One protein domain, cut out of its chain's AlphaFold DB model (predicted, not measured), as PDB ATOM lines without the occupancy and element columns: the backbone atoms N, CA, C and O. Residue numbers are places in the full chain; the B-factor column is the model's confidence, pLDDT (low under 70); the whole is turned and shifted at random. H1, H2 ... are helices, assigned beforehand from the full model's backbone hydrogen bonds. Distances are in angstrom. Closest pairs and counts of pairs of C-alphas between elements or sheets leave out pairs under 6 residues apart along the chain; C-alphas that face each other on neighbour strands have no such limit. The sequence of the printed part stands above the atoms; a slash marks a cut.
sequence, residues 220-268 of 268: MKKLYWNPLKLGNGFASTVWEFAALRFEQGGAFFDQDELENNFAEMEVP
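AT A GLANCE: This is residues 220 to 268 of the 268 residues of the protein "Hypothetical protein" of Symbiodinium natans (UniProt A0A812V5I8). The printed part makes an open, flattened loop with an empty middle: residues 220 to 237 run along one long side, H1 makes one end, a link runs back along the other side, and H2 closes the loop near residue 220. Residues 263 to 268 run on beyond H2, away from the loop. The 49 printed residues hold two named helices, H1 then H2, and no named strand; the class is all helix, with 20 residues in named elements, under half. It is extended, with a radius of gyration of the C-alphas of 15.4 A and spans of 48 by 24 by 11 A.

HOW THE PARTS SIT: H1, residues 238 to 249, and H2, residues 255 to 262, are apart, though a tight link of 5 residues joins them. Residues 231 to 238 stand free, as do residues 241 to 257, of which 241 to 249 belong to H1 and 255 to 257 to H2. In H1 and H2 every O i to N i+4 pair is within hydrogen-bond range.

IN THESE COORDINATES: C-alpha 220 is at (208.243, 203.158, 108.329). H1 begins with C-alpha 238 at (182.198, 196.341, 108.277) and is 16.6 A long from first to last C-alpha. H2, 10.4 A, ends with C-alpha 262 at (206.584, 205.051, 113.327).

THE WHOLE: The C-alphas farthest apart, those of Ala 235 and Pro 268, are 48.2 A apart. The printed part has no cut. Its pLDDT is under 70 at residues 230, 232 to 235 and 267 to 268.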
ATOM      1  N   MET A 220     209.120 203.436 107.192       94.44
ATOM      2  CA  MET A 220     208.243 203.158 108.329       94.44
ATOM      3  C   MET A 220     208.360 201.701 108.752       94.44
ATOM      4  O   MET A 220     208.546 200.817 107.914       94.44
ATOM      5  N   LYS A 221     208.160 201.446 110.047       94.31
ATOM      6  CA  LYS A 221     208.083 200.090 110.591       94.31
ATOM      7  C   LYS A 221     207.040 199.279 109.830       94.31
ATOM      8  O   LYS A 221     205.893 199.697 109.668       94.31
ATOM      9  N   LYS A 222     207.433 198.082 109.395       93.56
ATOM     10  CA  LYS A 222     206.544 197.181 108.662       93.56
ATOM     11  C   LYS A 222     205.359 196.748 109.527       93.56
ATOM     12  O   LYS A 222     205.539 196.144 110.585       93.56
ATOM     13  N   LEU A 223     204.145 196.993 109.038       92.44
ATOM     14  CA  LEU A 223     202.928 196.467 109.645       92.44
ATOM     15  C   LEU A 223     202.749 194.993 109.253       92.44
ATOM     16  O   LEU A 223     202.653 194.657 108.071       92.44
ATOM     17  N   TYR A 224     202.688 194.110 110.247       92.56
ATOM     18  CA  TYR A 224     202.386 192.694 110.047       92.56
ATOM     19  C   TYR A 224     200.877 192.483 110.149       92.56
ATOM     20  O   TYR A 224     200.340 192.244 111.226       92.56
ATOM     21  N   TRP A 225     200.191 192.605 109.017       94.25
ATOM     22  CA  TRP A 225     198.750 192.393 108.907       94.25
ATOM     23  C   TRP A 225     198.436 191.466 107.731       94.25
ATOM     24  O   TRP A 225     199.207 191.391 106.772       94.25
ATOM     25  N   ASN A 226     197.324 190.733 107.825       91.56
ATOM     26  CA  ASN A 226     196.860 189.859 106.753       91.56
ATOM     27  C   ASN A 226     195.887 190.643 105.855       91.56
ATOM     28  O   ASN A 226     194.789 190.963 106.319       91.56
ATOM     29  N   PRO A 227     196.266 190.991 104.613       86.25
ATOM     30  CA  PRO A 227     195.397 191.764 103.739       86.25
ATOM     31  C   PRO A 227     194.151 190.950 103.378       86.25
ATOM     32  O   PRO A 227     194.243 189.824 102.884       86.25
ATOM     33  N   LEU A 228     192.975 191.538 103.594       83.06
ATOM     34  CA  LEU A 228     191.708 190.939 103.194       83.06
ATOM     35  C   LEU A 228     191.420 191.287 101.733       83.06
ATOM     36  O   LEU A 228     191.423 192.453 101.344       83.06
ATOM     37  N   LYS A 229     191.161 190.267 100.914       80.38
ATOM     38  CA  LYS A 229     190.679 190.460  99.546       80.38
ATOM     39  C   LYS A 229     189.163 190.618  99.592       80.38
ATOM     40  O   LYS A 229     188.454 189.640  99.812       80.38
ATOM     41  N   LEU A 230     188.684 191.840  99.383       69.81
ATOM     42  CA  LEU A 230     187.259 192.112  99.226       69.81
ATOM     43  C   LEU A 230     186.827 191.605  97.842       69.81
ATOM     44  O   LEU A 230     187.108 192.231  96.824       69.81
ATOM     45  N   GLY A 231     186.234 190.413  97.801       73.56
ATOM     46  CA  GLY A 231     185.544 189.894  96.618       73.56
ATOM     47  C   GLY A 231     184.073 190.321  96.570       73.56
ATOM     48  O   GLY A 231     183.556 190.913  97.514       73.56
ATOM     49  N   ASN A 232     183.362 189.925  95.511       66.81
ATOM     50  CA  ASN A 232     181.938 190.237  95.297       66.81
ATOM     51  C   ASN A 232     180.971 189.666  96.365       66.81
ATOM     52  O   ASN A 232     179.772 189.898  96.277       66.81
ATOM     53  N   GLY A 233     181.465 188.928  97.366       61.62
ATOM     54  CA  GLY A 233     180.676 188.387  98.482       61.62
ATOM     55  C   GLY A 233     180.802 189.157  99.802       61.62
ATOM     56  O   GLY A 233     180.257 188.710 100.803       61.62
ATOM     57  N   PHE A 234     181.536 190.276  99.834       60.09
ATOM     58  CA  PHE A 234     181.718 191.092 101.048       60.09
ATOM     59  C   PHE A 234     180.712 192.240 101.181       60.09
ATOM     60  O   PHE A 234     180.834 193.030 102.123       60.09
ATOM     61  N   ALA A 235     179.732 192.295 100.272       60.94
ATOM     62  CA  ALA A 235     178.579 193.176 100.376       60.94
ATOM     63  C   ALA A 235     177.912 192.914 101.732       60.94
ATOM     64  O   ALA A 235     177.441 191.798 101.936       60.94
ATOM     65  N   SER A 236     177.917 193.890 102.647       71.12
ATOM     66  CA  SER A 236     177.480 193.843 104.066       71.12
ATOM     67  C   SER A 236     178.542 193.632 105.157       71.12
ATOM     68  O   SER A 236     178.194 193.534 106.336       71.12
ATOM     69  N   THR A 237     179.840 193.637 104.842       81.31
ATOM     70  CA  THR A 237     180.870 193.613 105.900       81.31
ATOM     71  C   THR A 237     181.237 195.008 106.409       81.31
ATOM     72  O   THR A 237     181.184 195.998 105.681       81.31
ATOM     73  N   VAL A 238     181.696 195.090 107.666       86.25
ATOM     74  CA  VAL A 238     182.198 196.341 108.277       86.25
ATOM     75  C   VAL A 238     183.306 196.992 107.431       86.25
ATOM     76  O   VAL A 238     183.451 198.212 107.431       86.25
ATOM     77  N   TRP A 239     184.061 196.192 106.675       85.88
ATOM     78  CA  TRP A 239     185.126 196.664 105.791       85.88
ATOM     79  C   TRP A 239     184.614 197.458 104.592       85.88
ATOM     80  O   TRP A 239     185.244 198.440 104.215       85.88
ATOM     81  N   GLU A 240     183.471 197.080 104.024       82.88
ATOM     82  CA  GLU A 240     182.839 197.826 102.934       82.88
ATOM     83  C   GLU A 240     182.335 199.184 103.434       82.88
ATOM     84  O   GLU A 240     182.590 200.211 102.811       82.88
ATOM     85  N   PHE A 241     181.716 199.211 104.619       82.69
ATOM     86  CA  PHE A 241     181.305 200.464 105.253       82.69
ATOM     87  C   PHE A 241     182.500 201.390 105.522       82.69
ATOM     88  O   PHE A 241     182.441 202.589 105.242       82.69
ATOM     89  N   ALA A 242     183.604 200.838 106.037       83.50
ATOM     90  CA  ALA A 242     184.832 201.592 106.265       83.50
ATOM     91  C   ALA A 242     185.443 202.112 104.953       83.50
ATOM     92  O   ALA A 242     185.863 203.268 104.903       83.50
ATOM     93  N   ALA A 243     185.450 201.296 103.895       81.81
ATOM     94  CA  ALA A 243     185.932 201.690 102.574       81.81
ATOM     95  C   ALA A 243     185.098 202.839 101.990       81.81
ATOM     96  O   ALA A 243     185.664 203.856 101.609       81.81
ATOM     97  N   LEU A 244     183.765 202.739 102.023       81.31
ATOM     98  CA  LEU A 244     182.865 203.796 101.546       81.31
ATOM     99  C   LEU A 244     183.045 205.106 102.324       81.31
ATOM    100  O   LEU A 244     183.119 206.175 101.724       81.31
ATOM    101  N   ARG A 245     183.167 205.043 103.659       81.88
ATOM    102  CA  ARG A 245     183.474 206.223 104.492       81.88
ATOM    103  C   ARG A 245     184.808 206.856 104.093       81.88
ATOM    104  O   ARG A 245     184.900 208.080 104.014       81.88
ATOM    105  N   PHE A 246     185.826 206.036 103.833       82.12
ATOM    106  CA  PHE A 246     187.141 206.511 103.412       82.12
ATOM    107  C   PHE A 246     187.109 207.111 102.000       82.12
ATOM    108  O   PHE A 246     187.751 208.125 101.763       82.12
ATOM    109  N   GLU A 247     186.346 206.554 101.061       81.94
ATOM    110  CA  GLU A 247     186.181 207.132  99.720       81.94
ATOM    111  C   GLU A 247     185.447 208.479  99.755       81.94
ATOM    112  O   GLU A 247     185.791 209.392  99.007       81.94
ATOM    113  N   GLN A 248     184.462 208.626 100.648       81.38
ATOM    114  CA  GLN A 248     183.651 209.840 100.765       81.38
ATOM    115  C   GLN A 248     184.367 210.991 101.483       81.38
ATOM    116  O   GLN A 248     184.134 212.151 101.147       81.38
ATOM    117  N   GLY A 249     185.206 210.694 102.479       76.00
ATOM    118  CA  GLY A 249     185.847 211.713 103.317       76.00
ATOM    119  C   GLY A 249     187.372 211.697 103.312       76.00
ATOM    120  O   GLY A 249     187.987 212.627 103.818       76.00
ATOM    121  N   GLY A 250     188.003 210.664 102.757       74.25
ATOM    122  CA  GLY A 250     189.396 210.336 103.053       74.25
ATOM    123  C   GLY A 250     189.577 209.862 104.500       74.25
ATOM    124  O   GLY A 250     188.654 209.897 105.317       74.25
ATOM    125  N   ALA A 251     190.792 209.437 104.848       75.12
ATOM    126  CA  ALA A 251     191.199 209.461 106.247       75.12
ATOM    127  C   ALA A 251     191.912 210.765 106.563       75.12
ATOM    128  O   ALA A 251     192.859 211.164 105.886       75.12
ATOM    129  N   PHE A 252     191.470 211.383 107.649       79.75
ATOM    130  CA  PHE A 252     192.123 212.532 108.246       79.75
ATOM    131  C   PHE A 252     193.078 212.024 109.321       79.75
ATOM    132  O   PHE A 252     192.676 211.758 110.451       79.75
ATOM    133  N   PHE A 253     194.342 211.849 108.955       86.25
ATOM    134  CA  PHE A 253     195.424 211.691 109.919       86.25
ATOM    135  C   PHE A 253     196.590 212.590 109.514       86.25
ATOM    136  O   PHE A 253     196.808 212.840 108.328       86.25
ATOM    137  N   ASP A 254     197.323 213.086 110.506       92.19
ATOM    138  CA  ASP A 254     198.555 213.827 110.269       92.19
ATOM    139  C   ASP A 254     199.645 212.836 109.835       92.19
ATOM    140  O   ASP A 254     200.147 212.028 110.622       92.19
ATOM    141  N   GLN A 255     199.958 212.848 108.538       91.56
ATOM    142  CA  GLN A 255     200.963 211.964 107.959       91.56
ATOM    143  C   GLN A 255     202.358 212.240 108.535       91.56
ATOM    144  O   GLN A 255     203.111 211.292 108.751       91.56
ATOM    145  N   ASP A 256     202.702 213.501 108.810       93.94
ATOM    146  CA  ASP A 256     204.020 213.856 109.332       93.94
ATOM    147  C   ASP A 256     204.164 213.370 110.786       93.94
ATOM    148  O   ASP A 256     205.199 212.805 111.153       93.94
ATOM    149  N   GLU A 257     203.112 213.495 111.602       95.56
ATOM    150  CA  GLU A 257     203.076 212.917 112.953       95.56
ATOM    151  C   GLU A 257     203.201 211.384 112.918       95.56
ATOM    152  O   GLU A 257     203.994 210.803 113.669       95.56
ATOM    153  N   LEU A 258     202.462 210.714 112.028       94.12
ATOM    154  CA  LEU A 258     202.507 209.257 111.895       94.12
ATOM    155  C   LEU A 258     203.906 208.773 111.483       94.12
ATOM    156  O   LEU A 258     204.448 207.845 112.088       94.12
ATOM    157  N   GLU A 259     204.514 209.410 110.483       94.62
ATOM    158  CA  GLU A 259     205.861 209.068 110.025       94.62
ATOM    159  C   GLU A 259     206.917 209.331 111.103       94.62
ATOM    160  O   GLU A 259     207.834 208.531 111.263       94.62
ATOM    161  N   ASN A 260     206.789 210.402 111.890       94.38
ATOM    162  CA  ASN A 260     207.737 210.696 112.966       94.38
ATOM    163  C   ASN A 260     207.676 209.672 114.108       94.38
ATOM    164  O   ASN A 260     208.717 209.303 114.649       94.38
ATOM    165  N   ASN A 261     206.483 209.181 114.450       94.69
ATOM    166  CA  ASN A 261     206.306 208.209 115.533       94.69
ATOM    167  C   ASN A 261     206.631 206.762 115.118       94.69
ATOM    168  O   ASN A 261     207.041 205.949 115.951       94.69
ATOM    169  N   PHE A 262     206.452 206.423 113.835       95.31
ATOM    170  CA  PHE A 262     206.584 205.051 113.327       95.31
ATOM    171  C   PHE A 262     207.712 204.847 112.308       95.31
ATOM    172  O   PHE A 262     207.823 203.749 111.756       95.31
ATOM    173  N   ALA A 263     208.572 205.842 112.081       94.75
ATOM    174  CA  ALA A 263     209.802 205.644 111.322       94.75
ATOM    175  C   ALA A 263     210.666 204.535 111.948       94.75
ATOM    176  O   ALA A 263     210.701 204.338 113.171       94.75
ATOM    177  N   GLU A 264     211.363 203.783 111.102       93.25
ATOM    178  CA  GLU A 264     212.434 202.902 111.548       93.25
ATOM    179  C   GLU A 264     213.541 203.790 112.123       93.25
ATOM    180  O   GLU A 264     214.120 204.615 111.420       93.25
ATOM    181  N   MET A 265     213.799 203.672 113.429       84.38
ATOM    182  CA  MET A 265     215.023 204.233 113.989       84.38
ATOM    183  C   MET A 265     216.165 203.432 113.384       84.38
ATOM    184  O   MET A 265     216.269 202.231 113.645       84.38
ATOM    185  N   GLU A 266     216.984 204.085 112.564       78.38
ATOM    186  CA  GLU A 266     218.288 203.555 112.188       78.38
ATOM    187  C   GLU A 266     219.057 203.362 113.493       78.38
ATOM    188  O   GLU A 266     219.490 204.325 114.123       78.38
ATOM    189  N   VAL A 267     219.105 202.118 113.969       69.62
ATOM    190  CA  VAL A 267     219.948 201.754 115.102       69.62
ATOM    191  C   VAL A 267     221.382 201.854 114.578       69.62
ATOM    192  O   VAL A 267     221.701 201.113 113.643       69.62
ATOM    193  N   PRO A 268     222.193 202.796 115.092       65.19
ATOM    194  CA  PRO A 268     223.568 202.976 114.645       65.19
ATOM    195  C   PRO A 268     224.453 201.771 114.984       65.19
ATOM    196  O   PRO A 268     224.157 201.064 115.979       65.19
TER     197      PRO A 268